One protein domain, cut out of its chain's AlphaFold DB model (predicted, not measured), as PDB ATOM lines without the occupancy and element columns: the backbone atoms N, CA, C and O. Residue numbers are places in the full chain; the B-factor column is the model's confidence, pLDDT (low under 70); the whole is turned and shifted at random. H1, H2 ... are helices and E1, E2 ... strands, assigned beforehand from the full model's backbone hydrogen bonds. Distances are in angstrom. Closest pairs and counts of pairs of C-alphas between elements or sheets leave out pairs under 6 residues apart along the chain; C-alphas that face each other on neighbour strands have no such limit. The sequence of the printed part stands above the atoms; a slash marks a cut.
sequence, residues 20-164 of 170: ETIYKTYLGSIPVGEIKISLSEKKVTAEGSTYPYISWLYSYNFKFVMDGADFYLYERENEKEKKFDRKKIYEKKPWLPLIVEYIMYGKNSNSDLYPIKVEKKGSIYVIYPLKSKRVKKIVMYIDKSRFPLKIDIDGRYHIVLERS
ATOM      1  N   GLU A  20     158.483 153.258 207.717       93.56
ATOM      2  CA  GLU A  20     159.125 154.510 208.096       93.56
ATOM      3  C   GLU A  20     158.173 155.696 208.042       93.56
ATOM      4  O   GLU A  20     157.195 155.723 207.293       93.56
ATOM      5  N   THR A  21     158.473 156.701 208.856       95.31
ATOM      6  CA  THR A  21     157.778 157.979 208.835       95.31
ATOM      7  C   THR A  21     158.736 159.116 209.160       95.31
ATOM      8  O   THR A  21     159.773 158.913 209.796       95.31
ATOM      9  N   ILE A  22     158.372 160.322 208.739       97.06
ATOM     10  CA  ILE A  22     159.120 161.547 209.005       97.06
ATOM     11  C   ILE A  22     158.183 162.510 209.725       97.06
ATOM     12  O   ILE A  22     157.028 162.674 209.329       97.06
ATOM     13  N   TYR A  23     158.694 163.145 210.772       97.69
ATOM     14  CA  TYR A  23     158.040 164.234 211.475       97.69
ATOM     15  C   TYR A  23     158.808 165.529 211.262       97.69
ATOM     16  O   TYR A  23     160.014 165.574 211.508       97.69
ATOM     17  N   LYS A  24     158.102 166.601 210.914       97.38
ATOM     18  CA  LYS A  24     158.601 167.965 211.094       97.38
ATOM     19  C   LYS A  24     158.574 168.302 212.576       97.38
ATOM     20  O   LYS A  24     157.592 168.030 213.261       97.38
ATOM     21  N   THR A  25     159.661 168.875 213.066       97.00
ATOM     22  CA  THR A  25     159.827 169.264 214.466       97.00
ATOM     23  C   THR A  25     159.710 170.769 214.591       97.00
ATOM     24  O   THR A  25     160.411 171.504 213.895       97.00
ATOM     25  N   TYR A  26     158.887 171.223 215.527       96.19
ATOM     26  CA  TYR A  26     158.709 172.629 215.850       96.19
ATOM     27  C   TYR A  26     159.078 172.898 217.303       96.19
ATOM     28  O   TYR A  26     158.769 172.112 218.200       96.19
ATOM     29  N   LEU A  27     159.721 174.038 217.531       93.69
ATOM     30  CA  LEU A  27     159.920 174.619 218.852       93.69
ATOM     31  C   LEU A  27     158.977 175.820 218.964       93.69
ATOM     32  O   LEU A  27     159.192 176.849 218.322       93.69
ATOM     33  N   GLY A  28     157.890 175.671 219.723       87.88
ATOM     34  CA  GLY A  28     156.753 176.587 219.588       87.88
ATOM     35  C   GLY A  28     156.170 176.510 218.171       87.88
ATOM     36  O   GLY A  28     155.751 175.440 217.746       87.88
ATOM     37  N   SER A  29     156.172 177.627 217.440       87.56
ATOM     38  CA  SER A  29     155.680 177.705 216.050       87.56
ATOM     39  C   SER A  29     156.791 177.697 214.995       87.56
ATOM     40  O   SER A  29     156.512 177.841 213.809       87.56
ATOM     41  N   ILE A  30     158.056 177.568 215.407       91.56
ATOM     42  CA  ILE A  30     159.205 177.673 214.505       91.56
ATOM     43  C   ILE A  30     159.629 176.263 214.083       91.56
ATOM     44  O   ILE A  30     159.946 175.461 214.966       91.56
ATOM     45  N   PRO A  31     159.665 175.940 212.777       94.44
ATOM     46  CA  PRO A  31     160.193 174.669 212.302       94.44
ATOM     47  C   PRO A  31     161.706 174.630 212.535       94.44
ATOM     48  O   PRO A  31     162.436 175.519 212.102       94.44
ATOM     49  N   VAL A  32     162.183 173.605 213.239       95.31
ATOM     50  CA  VAL A  32     163.593 173.500 213.651       95.31
ATOM     51  C   VAL A  32     164.313 172.284 213.087       95.31
ATOM     52  O   VAL A  32     165.539 172.244 213.102       95.31
ATOM     53  N   GLY A  33     163.597 171.296 212.566       96.06
ATOM     54  CA  GLY A  33     164.240 170.114 212.012       96.06
ATOM     55  C   GLY A  33     163.269 168.996 211.709       96.06
ATOM     56  O   GLY A  33     162.055 169.199 211.675       96.06
ATOM     57  N   GLU A  34     163.815 167.801 211.535       97.12
ATOM     58  CA  GLU A  34     163.047 166.601 211.221       97.12
ATOM     59  C   GLU A  34     163.476 165.429 212.092       97.12
ATOM     60  O   GLU A  34     164.617 165.354 212.545       97.12
ATOM     61  N   ILE A  35     162.538 164.514 212.326       98.06
ATOM     62  CA  ILE A  35     162.789 163.227 212.965       98.06
ATOM     63  C   ILE A  35     162.258 162.133 212.049       98.06
ATOM     64  O   ILE A  35     161.055 162.045 211.808       98.06
ATOM     65  N   LYS A  36     163.148 161.267 211.577       97.44
ATOM     66  CA  LYS A  36     162.810 160.031 210.877       97.44
ATOM     67  C   LYS A  36     162.706 158.894 211.887       97.44
ATOM     68  O   LYS A  36     163.642 158.656 212.646       97.44
ATOM     69  N   ILE A  37     161.587 158.174 211.883       97.06
ATOM     70  CA  ILE A  37     161.405 156.946 212.664       97.06
ATOM     71  C   ILE A  37     161.266 155.778 211.695       97.06
ATOM     72  O   ILE A  37     160.376 155.780 210.849       97.06
ATOM     73  N   SER A  38     162.128 154.778 211.848       94.88
ATOM     74  CA  SER A  38     162.129 153.540 211.068       94.88
ATOM     75  C   SER A  38     161.893 152.349 211.989       94.88
ATOM     76  O   SER A  38     162.560 152.217 213.017       94.88
ATOM     77  N   LEU A  39     160.959 151.482 211.612       92.81
ATOM     78  CA  LEU A  39     160.555 150.282 212.335       92.81
ATOM     79  C   LEU A  39     160.820 149.053 211.462       92.81
ATOM     80  O   LEU A  39     160.265 148.943 210.375       92.81
ATOM     81  N   SER A  40     161.601 148.109 211.976       88.44
ATOM     82  CA  SER A  40     161.674 146.731 211.482       88.44
ATOM     83  C   SER A  40     161.151 145.761 212.550       88.44
ATOM     84  O   SER A  40     160.824 146.184 213.659       88.44
ATOM     85  N   GLU A  41     161.077 144.459 212.247       80.81
ATOM     86  CA  GLU A  41     160.418 143.435 213.087       80.81
ATOM     87  C   GLU A  41     160.702 143.523 214.598       80.81
ATOM     88  O   GLU A  41     159.814 143.261 215.409       80.81
ATOM     89  N   LYS A  42     161.931 143.877 214.995       83.56
ATOM     90  CA  LYS A  42     162.346 143.952 216.410       83.56
ATOM     91  C   LYS A  42     163.081 145.232 216.789       83.56
ATOM     92  O   LYS A  42     163.486 145.379 217.942       83.56
ATOM     93  N   LYS A  43     163.249 146.151 215.840       91.31
ATOM     94  CA  LYS A  43     164.117 147.309 216.009       91.31
ATOM     95  C   LYS A  43     163.418 148.579 215.570       91.31
ATOM     96  O   LYS A  43     162.894 148.660 214.464       91.31
ATOM     97  N   VAL A  44     163.495 149.599 216.415       93.94
ATOM     98  CA  VAL A  44     163.113 150.963 216.055       93.94
ATOM     99  C   VAL A  44     164.343 151.846 216.101       93.94
ATOM    100  O   VAL A  44     165.113 151.820 217.061       93.94
ATOM    101  N   THR A  45     164.526 152.642 215.054       95.75
ATOM    102  CA  THR A  45     165.531 153.704 215.016       95.75
ATOM    103  C   THR A  45     164.819 155.035 214.850       95.75
ATOM    104  O   THR A  45     163.970 155.165 213.973       95.75
ATOM    105  N   ALA A  46     165.153 156.015 215.687       97.25
ATOM    106  CA  ALA A  46     164.704 157.391 215.526       97.25
ATOM    107  C   ALA A  46     165.924 158.294 215.344       97.25
ATOM    108  O   ALA A  46     166.779 158.375 216.228       97.25
ATOM    109  N   GLU A  47     166.014 158.949 214.195       98.00
ATOM    110  CA  GLU A  47     167.103 159.854 213.839       98.00
ATOM    111  C   GLU A  47     166.529 161.245 213.653       98.00
ATOM    112  O   GLU A  47     165.534 161.403 212.953       98.00
ATOM    113  N   GLY A  48     167.129 162.251 214.278       97.12
ATOM    114  CA  GLY A  48     166.681 163.622 214.101       97.12
ATOM    115  C   GLY A  48     167.825 164.587 213.907       97.12
ATOM    116  O   GLY A  48     168.918 164.374 214.434       97.12
ATOM    117  N   SER A  49     167.553 165.644 213.157       96.69
ATOM    118  CA  SER A  49     168.524 166.665 212.782       96.69
ATOM    119  C   SER A  49     167.867 168.038 212.716       96.69
ATOM    120  O   SER A  49     166.710 168.181 212.313       96.69
ATOM    121  N   THR A  50     168.612 169.063 213.119       95.75
ATOM    122  CA  THR A  50     168.234 170.459 212.891       95.75
ATOM    123  C   THR A  50     168.370 170.822 211.418       95.75
ATOM    124  O   THR A  50     169.265 170.329 210.727       95.75
ATOM    125  N   TYR A  51     167.517 171.722 210.931       93.81
ATOM    126  CA  TYR A  51     167.604 172.156 209.540       93.81
ATOM    127  C   TYR A  51     168.915 172.903 209.239       93.81
ATOM    128  O   TYR A  51     169.328 173.749 210.036       93.81
ATOM    129  N   PRO A  52     169.531 172.697 208.054       89.62
ATOM    130  CA  PRO A  52     170.795 173.345 207.695       89.62
ATOM    131  C   PRO A  52     170.783 174.873 207.824       89.62
ATOM    132  O   PRO A  52     171.769 175.457 208.266       89.62
ATOM    133  N   TYR A  53     169.659 175.521 207.501       88.44
ATOM    134  CA  TYR A  53     169.532 176.981 207.543       88.44
ATOM    135  C   TYR A  53     169.499 177.573 208.965       88.44
ATOM    136  O   TYR A  53     169.713 178.774 209.113       88.44
ATOM    137  N   ILE A  54     169.276 176.762 210.011       88.50
ATOM    138  CA  ILE A  54     169.396 177.192 211.419       88.50
ATOM    139  C   ILE A  54     170.634 176.632 212.128       88.50
ATOM    140  O   ILE A  54     170.940 177.056 213.243       88.50
ATOM    141  N   SER A  55     171.365 175.709 211.495       84.81
ATOM    142  CA  SER A  55     172.515 175.028 212.104       84.81
ATOM    143  C   SER A  55     173.652 175.971 212.505       84.81
ATOM    144  O   SER A  55     174.448 175.613 213.368       84.81
ATOM    145  N   TRP A  56     173.723 177.172 211.918       85.12
ATOM    146  CA  TRP A  56     174.683 178.211 212.306       85.12
ATOM    147  C   TRP A  56     174.421 178.774 213.713       85.12
ATOM    148  O   TRP A  56     175.359 179.194 214.384       85.12
ATOM    149  N   LEU A  57     173.161 178.777 214.165       89.06
ATOM    150  CA  LEU A  57     172.764 179.223 215.503       89.06
ATOM    151  C   LEU A  57     172.770 178.054 216.493       89.06
ATOM    152  O   LEU A  57     173.239 178.186 217.623       89.06
ATOM    153  N   TYR A  58     172.217 176.914 216.077       87.00
ATOM    154  CA  TYR A  58     172.128 175.717 216.901       87.00
ATOM    155  C   TYR A  58     172.094 174.465 216.025       87.00
ATOM    156  O   TYR A  58     171.168 174.277 215.237       87.00
ATOM    157  N   SER A  59     173.089 173.594 216.196       91.12
ATOM    158  CA  SER A  59     173.190 172.317 215.489       91.12
ATOM    159  C   SER A  59     172.955 171.169 216.459       91.12
ATOM    160  O   SER A  59     173.686 171.004 217.442       91.12
ATOM    161  N   TYR A  60     171.935 170.360 216.186       93.75
ATOM    162  CA  TYR A  60     171.614 169.197 217.002       93.75
ATOM    163  C   TYR A  60     171.215 168.016 216.131       93.75
ATOM    164  O   TYR A  60     170.283 168.099 215.337       93.75
ATOM    165  N   ASN A  61     171.914 166.902 216.327       96.31
ATOM    166  CA  ASN A  61     171.618 165.629 215.694       96.31
ATOM    167  C   ASN A  61     171.513 164.547 216.761       96.31
ATOM    168  O   ASN A  61     172.280 164.549 217.727       96.31
ATOM    169  N   PHE A  62     170.607 163.594 216.581       97.50
ATOM    170  CA  PHE A  62     170.542 162.426 217.443       97.50
ATOM    171  C   PHE A  62     170.201 161.153 216.680       97.50
ATOM    172  O   PHE A  62     169.552 161.186 215.638       97.50
ATOM    173  N   LYS A  63     170.610 160.025 217.258       97.38
ATOM    174  CA  LYS A  63     170.238 158.680 216.838       97.38
ATOM    175  C   LYS A  63     169.877 157.853 218.062       97.38
ATOM    176  O   LYS A  63     170.728 157.553 218.900       97.38
ATOM    177  N   PHE A  64     168.607 157.499 218.152       97.25
ATOM    178  CA  PHE A  64     168.058 156.583 219.135       97.25
ATOM    179  C   PHE A  64     167.843 155.214 218.497       97.25
ATOM    180  O   PHE A  64     167.313 155.128 217.391       97.25
ATOM    181  N   VAL A  65     168.229 154.153 219.198       94.19
ATOM    182  CA  VAL A  65     168.010 152.768 218.774       94.19
ATOM    183  C   VAL A  65     167.393 151.998 219.931       94.19
ATOM    184  O   VAL A  65     167.947 151.998 221.032       94.19
ATOM    185  N   MET A  66     166.274 151.333 219.654       92.19
ATOM    186  CA  MET A  66     165.646 150.340 220.519       92.19
ATOM    187  C   MET A  66     165.675 148.994 219.802       92.19
ATOM    188  O   MET A  66     165.120 148.877 218.710       92.19
ATOM    189  N   ASP A  67     166.330 148.007 220.405       89.94
ATOM    190  CA  ASP A  67     166.423 146.633 219.904       89.94
ATOM    191  C   ASP A  67     166.075 145.683 221.055       89.94
ATOM    192  O   ASP A  67     166.847 145.500 221.999       89.94
ATOM    193  N   GLY A  68     164.837 145.184 221.060       83.94
ATOM    194  CA  GLY A  68     164.282 144.466 222.208       83.94
ATOM    195  C   GLY A  68     164.317 145.290 223.504       83.94
ATOM    196  O   GLY A  68     163.645 146.313 223.622       83.94
ATOM    197  N   ALA A  69     165.070 144.817 224.502       80.38
ATOM    198  CA  ALA A  69     165.202 145.464 225.811       80.38
ATOM    199  C   ALA A  69     166.380 146.455 225.905       80.38
ATOM    200  O   ALA A  69     166.544 147.100 226.947       80.38
ATOM    201  N   ASP A  70     167.182 146.581 224.846       84.75
ATOM    202  CA  ASP A  70     168.352 147.448 224.815       84.75
ATOM    203  C   ASP A  70     168.044 148.788 224.145       84.75
ATOM    204  O   ASP A  70     167.361 148.871 223.123       84.75
ATOM    205  N   PHE A  71     168.576 149.860 224.741       86.38
ATOM    206  CA  PHE A  71     168.320 151.239 224.332       86.38
ATOM    207  C   PHE A  71     169.614 152.040 224.323       86.38
ATOM    208  O   PHE A  71     170.316 152.103 225.336       86.38
ATOM    209  N   TYR A  72     169.878 152.735 223.220       91.12
ATOM    210  CA  TYR A  72     171.015 153.643 223.111       91.12
ATOM    211  C   TYR A  72     170.596 154.947 222.454       91.12
ATOM    212  O   TYR A  72     169.828 154.955 221.493       91.12
ATOM    213  N   LEU A  73     171.141 156.050 222.959       96.31
ATOM    214  CA  LEU A  73     170.963 157.375 222.385       96.31
ATOM    215  C   LEU A  73     172.324 158.031 222.195       96.31
ATOM    216  O   LEU A  73     173.078 158.212 223.154       96.31
ATOM    217  N   TYR A  74     172.601 158.394 220.951       96.44
ATOM    218  CA  TYR A  74     173.751 159.183 220.546       96.44
ATOM    219  C   TYR A  74     173.261 160.576 220.172       96.44
ATOM    220  O   TYR A  74     172.300 160.702 219.418       96.44
ATOM    221  N   GLU A  75     173.904 161.610 220.697       96.31
ATOM    222  CA  GLU A  75     173.609 163.010 220.394       96.31
ATOM    223  C   GLU A  75     174.887 163.731 219.992       96.31
ATOM    224  O   GLU A  75     175.942 163.498 220.581       96.31
ATOM    225  N   ARG A  76     174.773 164.649 219.036       95.75
ATOM    226  CA  ARG A  76     175.799 165.631 218.697       95.75
ATOM    227  C   ARG A  76     175.157 167.011 218.749       95.75
ATOM    228  O   ARG A  76     174.286 167.314 217.941       95.75
ATOM    229  N   GLU A  77     175.575 167.821 219.712       93.50
ATOM    230  CA  GLU A  77     175.049 169.165 219.973       93.50
ATOM    231  C   GLU A  77     176.202 170.165 219.875       93.50
ATOM    232  O   GLU A  77     177.121 170.101 220.691       93.50
ATOM    233  N   ASN A  78     176.171 171.058 218.880       91.25
ATOM    234  CA  ASN A  78     177.251 172.010 218.584       91.25
ATOM    235  C   ASN A  78     178.635 171.333 218.636       91.25
ATOM    236  O   ASN A  78     179.489 171.696 219.442       91.25
ATOM    237  N   GLU A  79     178.789 170.269 217.838       87.75
ATOM    238  CA  GLU A  79     179.996 169.426 217.720       87.75
ATOM    239  C   GLU A  79     180.354 168.578 218.953       87.75
ATOM    240  O   GLU A  79     181.224 167.712 218.877       87.75
ATOM    241  N   LYS A  80     179.647 168.732 220.078       94.25
ATOM    242  CA  LYS A  80     179.873 167.919 221.279       94.25
ATOM    243  C   LYS A  80     179.045 166.649 221.235       94.25
ATOM    244  O   LYS A  80     177.813 166.694 221.235       94.25
ATOM    245  N   GLU A  81     179.727 165.513 221.277       95.69
ATOM    246  CA  GLU A  81     179.087 164.203 221.290       95.69
ATOM    247  C   GLU A  81     178.737 163.740 222.704       95.69
ATOM    248  O   GLU A  81     179.485 163.935 223.664       95.69
ATOM    249  N   LYS A  82     177.570 163.113 222.841       95.06
ATOM    250  CA  LYS A  82     177.077 162.544 224.093       95.06
ATOM    251  C   LYS A  82     176.447 161.190 223.805       95.06
ATOM    252  O   LYS A  82     175.636 161.050 222.893       95.06
ATOM    253  N   LYS A  83     176.769 160.204 224.639       94.25
ATOM    254  CA  LYS A  83     176.095 158.906 224.667       94.25
ATOM    255  C   LYS A  83     175.318 158.778 225.970       94.25
ATOM    256  O   LYS A  83     175.854 159.045 227.048       94.25
ATOM    257  N   PHE A  84     174.060 158.372 225.872       92.19
ATOM    258  CA  PHE A  84     173.201 158.147 227.027       92.19
ATOM    259  C   PHE A  84     172.825 156.675 227.139       92.19
ATOM    260  O   PHE A  84     172.451 156.034 226.158       92.19
ATOM    261  N   ASP A  85     172.926 156.165 228.362       89.50
ATOM    262  CA  ASP A  85     172.349 154.891 228.770       89.50
ATOM    263  C   ASP A  85     170.839 155.023 229.025       89.50
ATOM    264  O   ASP A  85     170.283 156.125 229.100       89.50
ATOM    265  N   ARG A  86     170.178 153.879 229.217       89.12
ATOM    266  CA  ARG A  86     168.740 153.779 229.483       89.12
ATOM    267  C   ARG A  86     168.266 154.712 230.600       89.12
ATOM    268  O   ARG A  86     167.271 155.411 230.425       89.12
ATOM    269  N   LYS A  87     168.980 154.758 231.729       89.62
ATOM    270  CA  LYS A  87     168.592 155.578 232.886       89.62
ATOM    271  C   LYS A  87     168.598 157.056 232.527       89.62
ATOM    272  O   LYS A  87     167.599 157.746 232.727       89.62
ATOM    273  N   LYS A  88     169.687 157.540 231.927       91.06
ATOM    274  CA  LYS A  88     169.791 158.942 231.510       91.06
ATOM    275  C   LYS A  88     168.785 159.300 230.417       91.06
ATOM    276  O   LYS A  88     168.321 160.441 230.403       91.06
ATOM    277  N   ILE A  89     168.442 158.365 229.526       92.69
ATOM    278  CA  ILE A  89     167.397 158.566 228.511       92.69
ATOM    279  C   ILE A  89     166.051 158.818 229.197       92.69
ATOM    280  O   ILE A  89     165.451 159.862 228.956       92.69
ATOM    281  N   TYR A  90     165.605 157.947 230.105       91.69
ATOM    282  CA  TYR A  90     164.331 158.147 230.812       91.69
ATOM    283  C   TYR A  90     164.318 159.393 231.709       91.69
ATOM    284  O   TYR A  90     163.299 160.070 231.825       91.69
ATOM    285  N   GLU A  91     165.446 159.754 232.321       89.38
ATOM    286  CA  GLU A  91     165.525 160.972 233.132       89.38
ATOM    287  C   GLU A  91     165.430 162.245 232.280       89.38
ATOM    288  O   GLU A  91     164.723 163.195 232.637       89.38
ATOM    289  N   LYS A  92     166.164 162.295 231.160       89.88
ATOM    290  CA  LYS A  92     166.355 163.533 230.391       89.88
ATOM    291  C   LYS A  92     165.425 163.672 229.195       89.88
ATOM    292  O   LYS A  92     165.091 164.801 228.840       89.88
ATOM    293  N   LYS A  93     165.088 162.563 228.550       93.06
ATOM    294  CA  LYS A  93     164.341 162.490 227.291       93.06
ATOM    295  C   LYS A  93     163.391 161.283 227.289       93.06
ATOM    296  O   LYS A  93     163.441 160.491 226.354       93.06
ATOM    297  N   PRO A  94     162.510 161.135 228.300       94.62
ATOM    298  CA  PRO A  94     161.574 160.008 228.359       94.62
ATOM    299  C   PRO A  94     160.623 159.973 227.159       94.62
ATOM    300  O   PRO A  94     160.105 158.916 226.831       94.62
ATOM    301  N   TRP A  95     160.413 161.103 226.481       95.88
ATOM    302  CA  TRP A  95     159.574 161.172 225.291       95.88
ATOM    303  C   TRP A  95     160.038 160.229 224.174       95.88
ATOM    304  O   TRP A  95     159.191 159.626 223.527       95.88
ATOM    305  N   LEU A  96     161.351 160.030 223.991       95.25
ATOM    306  CA  LEU A  96     161.889 159.141 222.956       95.25
ATOM    307  C   LEU A  96     161.465 157.679 223.158       95.25
ATOM    308  O   LEU A  96     160.755 157.157 222.297       95.25
ATOM    309  N   PRO A  97     161.845 157.006 224.266       94.56
ATOM    310  CA  PRO A  97     161.459 155.619 224.470       94.56
ATOM    311  C   PRO A  97     159.941 155.457 224.567       94.56
ATOM    312  O   PRO A  97     159.434 154.460 224.078       94.56
ATOM    313  N   LEU A  98     159.206 156.429 225.118       95.88
ATOM    314  CA  LEU A  98     157.751 156.323 225.248       95.88
ATOM    315  C   LEU A  98     157.026 156.406 223.894       95.88
ATOM    316  O   LEU A  98     156.136 155.601 223.629       95.88
ATOM    317  N   ILE A  99     157.416 157.320 223.003       96.50
ATOM    318  CA  ILE A  99     156.849 157.364 221.644       96.50
ATOM    319  C   ILE A  99     157.202 156.086 220.883       96.50
ATOM    320  O   ILE A  99     156.345 155.487 220.239       96.50
ATOM    321  N   VAL A 100     158.461 155.655 220.964       94.88
ATOM    322  CA  VAL A 100     158.938 154.477 220.235       94.88
ATOM    323  C   VAL A 100     158.268 153.189 220.728       94.88
ATOM    324  O   VAL A 100     157.855 152.366 219.914       94.88
ATOM    325  N   GLU A 101     158.097 153.031 222.038       93.62
ATOM    326  CA  GLU A 101     157.376 151.903 222.631       93.62
ATOM    327  C   GLU A 101     155.913 151.869 222.164       93.62
ATOM    328  O   GLU A 101     155.417 150.811 221.777       93.62
ATOM    329  N   TYR A 102     155.248 153.029 222.100       95.00
ATOM    330  CA  TYR A 102     153.901 153.122 221.541       95.00
ATOM    331  C   TYR A 102     153.864 152.720 220.059       95.00
ATOM    332  O   TYR A 102     153.023 151.917 219.672       95.00
ATOM    333  N   ILE A 103     154.780 153.224 219.226       94.25
ATOM    334  CA  ILE A 103     154.844 152.879 217.793       94.25
ATOM    335  C   ILE A 103     155.034 151.367 217.601       94.25
ATOM    336  O   ILE A 103     154.396 150.755 216.739       94.25
ATOM    337  N   MET A 104     155.892 150.754 218.419       91.44
ATOM    338  CA  MET A 104     156.203 149.334 218.308       91.44
ATOM    339  C   MET A 104     155.056 148.446 218.806       91.44
ATOM    340  O   MET A 104     154.665 147.511 218.108       91.44
ATOM    341  N   TYR A 105     154.487 148.750 219.977       91.69
ATOM    342  CA  TYR A 105     153.571 147.848 220.691       91.69
ATOM    343  C   TYR A 105     152.119 148.339 220.788       91.69
ATOM    344  O   TYR A 105     151.265 147.632 221.324       91.69
ATOM    345  N   GLY A 106     151.823 149.554 220.325       92.19
ATOM    346  CA  GLY A 106     150.510 150.203 220.431       92.19
ATOM    347  C   GLY A 106     150.136 150.658 221.847       92.19
ATOM    348  O   GLY A 106     149.005 151.092 222.081       92.19
ATOM    349  N   LYS A 107     151.048 150.527 222.815       92.06
ATOM    350  CA  LYS A 107     150.855 150.898 224.223       92.06
ATOM    351  C   LYS A 107     152.196 151.112 224.912       92.06
ATOM    352  O   LYS A 107     153.202 150.558 224.482       92.06
ATOM    353  N   ASN A 108     152.172 151.826 226.030       92.69
ATOM    354  CA  ASN A 108     153.316 151.944 226.923       92.69
ATOM    355  C   ASN A 108     153.193 151.011 228.125       92.69
ATOM    356  O   ASN A 108     152.110 150.873 228.702       92.69
ATOM    357  N   SER A 109     154.297 150.378 228.510       84.19
ATOM    358  CA  SER A 109     154.378 149.593 229.735       84.19
ATOM    359  C   SER A 109     154.655 150.501 230.930       84.19
ATOM    360  O   SER A 109     155.439 151.448 230.862       84.19
ATOM    361  N   ASN A 110     153.983 150.226 232.047       84.62
ATOM    362  CA  ASN A 110     154.307 150.885 233.302       84.62
ATOM    363  C   ASN A 110     155.434 150.108 233.989       84.62
ATOM    364  O   ASN A 110     155.345 148.891 234.140       84.62
ATOM    365  N   SER A 111     156.491 150.807 234.390       84.00
ATOM    366  CA  SER A 111     157.647 150.238 235.081       84.00
ATOM    367  C   SER A 111     157.838 150.932 236.422       84.00
ATOM    368  O   SER A 111     157.822 152.156 236.480       84.00
ATOM    369  N   ASP A 112     158.138 150.187 237.485       84.94
ATOM    370  CA  ASP A 112     158.426 150.773 238.807       84.94
ATOM    371  C   ASP A 112     159.645 151.717 238.783       84.94
ATOM    372  O   ASP A 112     159.732 152.710 239.523       84.94
ATOM    373  N   LEU A 113     160.603 151.440 237.891       85.00
ATOM    374  CA  LEU A 113     161.783 152.279 237.699       85.00
ATOM    375  C   LEU A 113     161.422 153.594 237.007       85.00
ATOM    376  O   LEU A 113     161.864 154.652 237.463       85.00
ATOM    377  N   TYR A 114     160.566 153.533 235.985       89.75
ATOM    378  CA  TYR A 114     160.149 154.672 235.163       89.75
ATOM    379  C   TYR A 114     158.619 154.747 235.091       89.75
ATOM    380  O   TYR A 114     158.039 154.474 234.040       89.75
ATOM    381  N   PRO A 115     157.956 155.090 236.208       93.62
ATOM    382  CA  PRO A 115     156.513 155.009 236.283       93.62
ATOM    383  C   PRO A 115     155.874 156.071 235.401       93.62
ATOM    384  O   PRO A 115     156.316 157.229 235.350       93.62
ATOM    385  N   ILE A 116     154.803 155.664 234.733       96.69
ATOM    386  CA  ILE A 116     154.005 156.517 233.865       96.69
ATOM    387  C   ILE A 116     152.538 156.442 234.259       96.69
ATOM    388  O   ILE A 116     152.044 155.416 234.725       96.69
ATOM    389  N   LYS A 117     151.818 157.532 234.013       96.62
ATOM    390  CA  LYS A 117     150.356 157.522 233.951       96.62
ATOM    391  C   LYS A 117     149.940 157.683 232.496       96.62
ATOM    392  O   LYS A 117     150.476 158.546 231.805       96.62
ATOM    393  N   VAL A 118     148.979 156.879 232.054       97.06
ATOM    394  CA  VAL A 118     148.418 156.949 230.702       97.06
ATOM    395  C   VAL A 118     146.931 157.269 230.785       97.06
ATOM    396  O   VAL A 118     146.205 156.662 231.568       97.06
ATOM    397  N   GLU A 119     146.473 158.201 229.956       96.81
ATOM    398  CA  GLU A 119     145.059 158.512 229.759       96.81
ATOM    399  C   GLU A 119     144.730 158.425 228.267       96.81
ATOM    400  O   GLU A 119     145.402 159.043 227.442       96.81
ATOM    401  N   LYS A 120     143.680 157.681 227.905       95.31
ATOM    402  CA  LYS A 120     143.200 157.581 226.521       95.31
ATOM    403  C   LYS A 120     141.798 158.175 226.417       95.31
ATOM    404  O   LYS A 120     140.907 157.776 227.164       95.31
ATOM    405  N   LYS A 121     141.605 159.113 225.490       94.25
ATOM    406  CA  LYS A 121     140.322 159.771 225.204       94.25
ATOM    407  C   LYS A 121     140.112 159.805 223.691       94.25
ATOM    408  O   LYS A 121     140.646 160.674 223.010       94.25
ATOM    409  N   GLY A 122     139.371 158.833 223.160       93.50
ATOM    410  CA  GLY A 122     139.175 158.692 221.713       93.50
ATOM    411  C   GLY A 122     140.503 158.507 220.970       93.50
ATOM    412  O   GLY A 122     141.259 157.582 221.272       93.50
ATOM    413  N   SER A 123     140.779 159.406 220.023       95.62
ATOM    414  CA  SER A 123     142.014 159.480 219.227       95.62
ATOM    415  C   SER A 123     143.186 160.164 219.945       95.62
ATOM    416  O   SER A 123     144.246 160.339 219.353       95.62
ATOM    417  N   ILE A 124     143.033 160.551 221.212       97.81
ATOM    418  CA  ILE A 124     144.082 161.220 221.985       97.81
ATOM    419  C   ILE A 124     144.637 160.259 223.038       97.81
ATOM    420  O   ILE A 124     143.887 159.688 223.837       97.81
ATOM    421  N   TYR A 125     145.961 160.115 223.069       97.75
ATOM    422  CA  TYR A 125     146.693 159.320 224.053       97.75
ATOM    423  C   TYR A 125     147.699 160.195 224.786       97.75
ATOM    424  O   TYR A 125     148.590 160.790 224.184       97.75
ATOM    425  N   VAL A 126     147.533 160.294 226.098       98.31
ATOM    426  CA  VAL A 126     148.299 161.197 226.951       98.31
ATOM    427  C   VAL A 126     149.159 160.382 227.901       98.31
ATOM    428  O   VAL A 126     148.649 159.507 228.597       98.31
ATOM    429  N   ILE A 127     150.450 160.700 227.962       98.19
ATOM    430  CA  ILE A 127     151.427 160.051 228.837       98.19
ATOM    431  C   ILE A 127     152.023 161.090 229.784       98.19
ATOM    432  O   ILE A 127     152.494 162.142 229.351       98.19
ATOM    433  N   TYR A 128     152.060 160.765 231.073       97.31
ATOM    434  CA  TYR A 128     152.714 161.557 232.112       97.31
ATOM    435  C   TYR A 128     153.895 160.764 232.694       97.31
ATOM    436  O   TYR A 128     153.668 159.810 233.444       97.31
ATOM    437  N   PRO A 129     155.151 161.124 232.372       96.00
ATOM    438  CA  PRO A 129     156.333 160.498 232.962       96.00
ATOM    439  C   PRO A 129     156.541 161.004 234.398       96.00
ATOM    440  O   PRO A 129     157.045 162.106 234.611       96.00
ATOM    441  N   LEU A 130     156.189 160.203 235.406       94.31
ATOM    442  CA  LEU A 130     156.043 160.691 236.789       94.31
ATOM    443  C   LEU A 130     157.372 161.048 237.478       94.31
ATOM    444  O   LEU A 130     157.385 161.828 238.425       94.31
ATOM    445  N   LYS A 131     158.499 160.494 237.010       91.06
ATOM    446  CA  LYS A 131     159.844 160.789 237.547       91.06
ATOM    447  C   LYS A 131     160.648 161.792 236.713       91.06
ATOM    448  O   LYS A 131     161.770 162.130 237.095       91.06
ATOM    449  N   SER A 132     160.138 162.262 235.573       90.19
ATOM    450  CA  SER A 132     160.911 163.182 234.735       90.19
ATOM    451  C   SER A 132     160.813 164.616 235.236       90.19
ATOM    452  O   SER A 132     159.734 165.151 235.453       90.19
ATOM    453  N   LYS A 133     161.966 165.281 235.345       89.00
ATOM    454  CA  LYS A 133     162.038 166.725 235.627       89.00
ATOM    455  C   LYS A 133     162.000 167.583 234.358       89.00
ATOM    456  O   LYS A 133     161.954 168.805 234.452       89.00
ATOM    457  N   ARG A 134     162.114 166.968 233.174       92.81
ATOM    458  CA  ARG A 134     162.284 167.678 231.892       92.81
ATOM    459  C   ARG A 134     161.088 167.571 230.964       92.81
ATOM    460  O   ARG A 134     160.933 168.458 230.133       92.81
ATOM    461  N   VAL A 135     160.289 166.517 231.094       96.38
ATOM    462  CA  VAL A 135     159.074 166.279 230.311       96.38
ATOM    463  C   VAL A 135     157.942 166.047 231.294       96.38
ATOM    464  O   VAL A 135     158.020 165.138 232.113       96.38
ATOM    465  N   LYS A 136     156.910 166.879 231.224       96.25
ATOM    466  CA  LYS A 136     155.738 166.820 232.099       96.25
ATOM    467  C   LYS A 136     154.629 165.977 231.481       96.25
ATOM    468  O   LYS A 136     153.948 165.242 232.190       96.25
ATOM    469  N   LYS A 137     154.447 166.094 230.164       97.50
ATOM    470  CA  LYS A 137     153.329 165.492 229.439       97.50
ATOM    471  C   LYS A 137     153.709 165.251 227.984       97.50
ATOM    472  O   LYS A 137     154.390 166.068 227.373       97.50
ATOM    473  N   ILE A 138     153.253 164.134 227.436       98.44
ATOM    474  CA  ILE A 138     153.334 163.813 226.011       98.44
ATOM    475  C   ILE A 138     151.904 163.551 225.547       98.44
ATOM    476  O   ILE A 138     151.188 162.779 226.183       98.44
ATOM    477  N   VAL A 139     151.474 164.201 224.473       98.50
ATOM    478  CA  VAL A 139     150.149 164.022 223.875       98.50
ATOM    479  C   VAL A 139     150.338 163.507 222.460       98.50
ATOM    480  O   VAL A 139     150.973 164.166 221.648       98.50
ATOM    481  N   MET A 140     149.792 162.334 222.167       98.56
ATOM    482  CA  MET A 140     149.798 161.741 220.836       98.56
ATOM    483  C   MET A 140     148.390 161.781 220.250       98.56
ATOM    484  O   MET A 140     147.437 161.300 220.868       98.56
ATOM    485  N   TYR A 141     148.282 162.332 219.045       97.81
ATOM    486  CA  TYR A 141     147.072 162.321 218.232       97.81
ATOM    487  C   TYR A 141     147.165 161.140 217.275       97.81
ATOM    488  O   TYR A 141     148.042 161.095 216.416       97.81
ATOM    489  N   ILE A 142     146.299 160.156 217.464       95.44
ATOM    490  CA  ILE A 142     146.378 158.843 216.830       95.44
ATOM    491  C   ILE A 142     145.292 158.721 215.768       95.44
ATOM    492  O   ILE A 142     144.131 159.051 216.011       95.44
ATOM    493  N   ASP A 143     145.668 158.193 214.609       92.69
ATOM    494  CA  ASP A 143     144.755 157.748 213.561       92.69
ATOM    495  C   ASP A 143     144.800 156.215 213.430       92.69
ATOM    496  O   ASP A 143     145.083 155.494 214.386       92.69
ATOM    497  N   LYS A 144     144.482 155.683 212.249       90.25
ATOM    498  CA  LYS A 144     144.583 154.241 211.980       90.25
ATOM    499  C   LYS A 144     146.036 153.756 211.862       90.25
ATOM    500  O   LYS A 144     146.257 152.549 211.863       90.25
ATOM    501  N   SER A 145     147.008 154.661 211.731       91.62
ATOM    502  CA  SER A 145     148.426 154.322 211.688       91.62
ATOM    503  C   SER A 145     148.980 154.108 213.093       91.62
ATOM    504  O   SER A 145     148.550 154.719 214.071       91.62
ATOM    505  N   ARG A 146     150.016 153.275 213.186       92.50
ATOM    506  CA  ARG A 146     150.816 153.137 214.407       92.50
ATOM    507  C   ARG A 146     151.689 154.363 214.690       92.50
ATOM    508  O   ARG A 146     152.103 154.565 215.827       92.50
ATOM    509  N   PHE A 147     151.965 155.174 213.667       95.56
ATOM    510  CA  PHE A 147     152.678 156.439 213.798       95.56
ATOM    511  C   PHE A 147     151.671 157.555 214.087       95.56
ATOM    512  O   PHE A 147     150.841 157.819 213.218       95.56
ATOM    513  N   PRO A 148     151.721 158.228 215.249       96.62
ATOM    514  CA  PRO A 148     150.834 159.354 215.529       96.62
ATOM    515  C   PRO A 148     150.832 160.417 214.418       96.62
ATOM    516  O   PRO A 148     151.850 160.687 213.787       96.62
ATOM    517  N   LEU A 149     149.689 161.060 214.190       96.94
ATOM    518  CA  LEU A 149     149.581 162.226 213.306       96.94
ATOM    519  C   LEU A 149     150.423 163.392 213.828       96.94
ATOM    520  O   LEU A 149     151.119 164.072 213.076       96.94
ATOM    521  N   LYS A 150     150.330 163.610 215.139       97.50
ATOM    522  CA  LYS A 150     150.960 164.711 215.851       97.50
ATOM    523  C   LYS A 150     151.368 164.265 217.246       97.50
ATOM    524  O   LYS A 150     150.672 163.458 217.871       97.50
ATOM    525  N   ILE A 151     152.483 164.798 217.729       98.44
ATOM    526  CA  ILE A 151     152.994 164.553 219.075       98.44
ATOM    527  C   ILE A 151     153.372 165.889 219.708       98.44
ATOM    528  O   ILE A 151     154.310 166.538 219.252       98.44
ATOM    529  N   ASP A 152     152.683 166.267 220.779       98.12
ATOM    530  CA  ASP A 152     153.033 167.431 221.593       98.12
ATOM    531  C   ASP A 152     153.792 166.977 222.841       98.12
ATOM    532  O   ASP A 152     153.323 166.134 223.610       98.12
ATOM    533  N   ILE A 153     154.978 167.539 223.050       98.12
ATOM    534  CA  ILE A 153     155.857 167.244 224.179       98.12
ATOM    535  C   ILE A 153     155.961 168.513 225.020       98.12
ATOM    536  O   ILE A 153     156.646 169.471 224.657       98.12
ATOM    537  N   ASP A 154     155.293 168.500 226.169       96.56
ATOM    538  CA  ASP A 154     155.361 169.568 227.159       96.56
ATOM    539  C   ASP A 154     156.433 169.247 228.207       96.56
ATOM    540  O   ASP A 154     156.452 168.179 228.830       96.56
ATOM    541  N   GLY A 155     157.353 170.182 228.407       92.81
ATOM    542  CA  GLY A 155     158.550 169.993 229.207       92.81
ATOM    543  C   GLY A 155     159.235 171.308 229.552       92.81
ATOM    544  O   GLY A 155     158.588 172.323 229.790       92.81
ATOM    545  N   ARG A 156     160.574 171.306 229.592       89.12
ATOM    546  CA  ARG A 156     161.354 172.560 229.674       89.12
ATOM    547  C   ARG A 156     161.119 173.448 228.447       89.12
ATOM    548  O   ARG A 156     161.150 174.666 228.560       89.12
ATOM    549  N   TYR A 157     160.915 172.810 227.302       90.19
ATOM    550  CA  TYR A 157     160.567 173.438 226.041       90.19
ATOM    551  C   TYR A 157     159.335 172.731 225.488       90.19
ATOM    552  O   TYR A 157     159.195 171.523 225.689       90.19
ATOM    553  N   HIS A 158     158.478 173.477 224.798       95.06
ATOM    554  CA  HIS A 158     157.348 172.910 224.078       95.06
ATOM    555  C   HIS A 158     157.800 172.498 222.678       95.06
ATOM    556  O   HIS A 158     158.171 173.354 221.868       95.06
ATOM    557  N   ILE A 159     157.812 171.190 222.427       96.50
ATOM    558  CA  ILE A 159     158.220 170.602 221.149       96.50
ATOM    559  C   ILE A 159     157.002 169.938 220.522       96.50
ATOM    560  O   ILE A 159     156.312 169.171 221.187       96.50
ATOM    561  N   VAL A 160     156.782 170.202 219.240       98.06
ATOM    562  CA  VAL A 160     155.702 169.601 218.458       98.06
ATOM    563  C   VAL A 160     156.306 168.800 217.317       98.06
ATOM    564  O   VAL A 160     157.185 169.294 216.615       98.06
ATOM    565  N   LEU A 161     155.837 167.571 217.127       97.81
ATOM    566  CA  LEU A 161     156.183 166.719 215.994       97.81
ATOM    567  C   LEU A 161     154.938 166.536 215.127       97.81
ATOM    568  O   LEU A 161     153.937 166.017 215.614       97.81
ATOM    569  N   GLU A 162     154.996 166.914 213.853       97.44
ATOM    570  CA  GLU A 162     153.895 166.732 212.895       97.44
ATOM    571  C   GLU A 162     154.325 165.797 211.771       97.44
ATOM    572  O   GLU A 162     155.355 166.014 211.134       97.44
ATOM    573  N   ARG A 163     153.548 164.740 211.528       96.06
ATOM    574  CA  ARG A 163     153.869 163.728 210.522       96.06
ATOM    575  C   ARG A 163     153.811 164.347 209.117       96.06
ATOM    576  O   ARG A 163     152.756 164.801 208.688       96.06
ATOM    577  N   SER A 164     154.922 164.317 208.376       88.06
ATOM    578  CA  SER A 164     155.109 165.054 207.109       88.06
ATOM    579  C   SER A 164     154.159 164.659 205.968       88.06
ATOM    580  O   SER A 164     154.014 165.428 205.024       88.06
TER     581      SER A 164
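AT A GLANCE: This is residues 20 to 164 of the 170 residues of an uncharacterized protein of Persephonella marina (strain DSM 14350 / EX-H1) (UniProt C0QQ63). One long antiparallel sheet of eleven strands is curled like part of an open barrel, and its hollow holds two helices, H2 deep inside and H1 nearer the opening. The sheet's two ends, E6 and E7, stay apart. The printed part has 145 residues, with named elements in the order E1 to E6, H1, H2, E7 to E11, and is mostly strand. The sheet's order is E6, E5, E4, E3, E2, E1, E11, E10, E9, E8, E7. The whole is compact, with a radius of gyration of the C-alphas of 14.4 A and spans of 40 by 32 by 29 A.

IN THESE COORDINATES: E1, residues 20 to 27, begins at C-alpha 20, (159.125, 154.510, 208.096). E2, residues 30 to 40, is the longest strand by residues and measures 31.2 A. E3, residues 43 to 50, measures 23.7 A; E4, residues 60 to 67, 23.3 A; E5, residues 70 to 77, 23.2 A. E6 is residues 80 to 84. H1, residues 86 to 92, is followed by H2, residues 95 to 105, 15.3 A long from C-alpha 95 at (159.574, 161.172, 225.291). E7 is residues 116 to 121, E8 124 to 129, E9 135 to 141 and E10 150 to 155. E11, residues 159 to 163, ends at C-alpha 163, (153.869, 163.728, 210.522).

HOW THE PARTS SIT: E1 to E6 form one meander, each strand the antiparallel neighbour of the one before, and E7 to E11 form another. E1 and E2 are a hairpin, with N 23 and O 35 at 2.8 A, within hydrogen-bond range. E1 of the first meander and E11 of the second are antiparallel neighbours, with an angle of 146 degrees between their N-to-C directions and with N 24 and O 162 at 2.8 A, within hydrogen-bond range. The edge strands are E6, beside E5 with N 82 and O 75 at 2.8 A, and E7, beside E8 with N 119 and O 126 at 2.9 A. The sheet curls round H2, and the two make two layers, a helix on one face of a sheet. The closest C-alphas of H2 and E9 are those of Trp 95 and Ile 138, 6.8 A apart; of H2 and E3, those of Val 100 and Val 44, 6.9 A. The sheet also curls round H1; the closest C-alphas of H1 and E5 are those of Arg 86 and Phe 71, 5.8 A apart. H1 and H2 only just touch, with 3 pairs of C-alphas within 8 A, and only at the corner by their link. In H1 and H2 every O i to N i+4 pair is within hydrogen-bond range.

THE WHOLE: The two C-alphas farthest apart are those of Glu 79 and Gly 122, at 42.4 A. The sheet is twisted. The printed part has no cut and no long link. The mean pLDDT of the printed part is 93.3, and no printed residue is under 70.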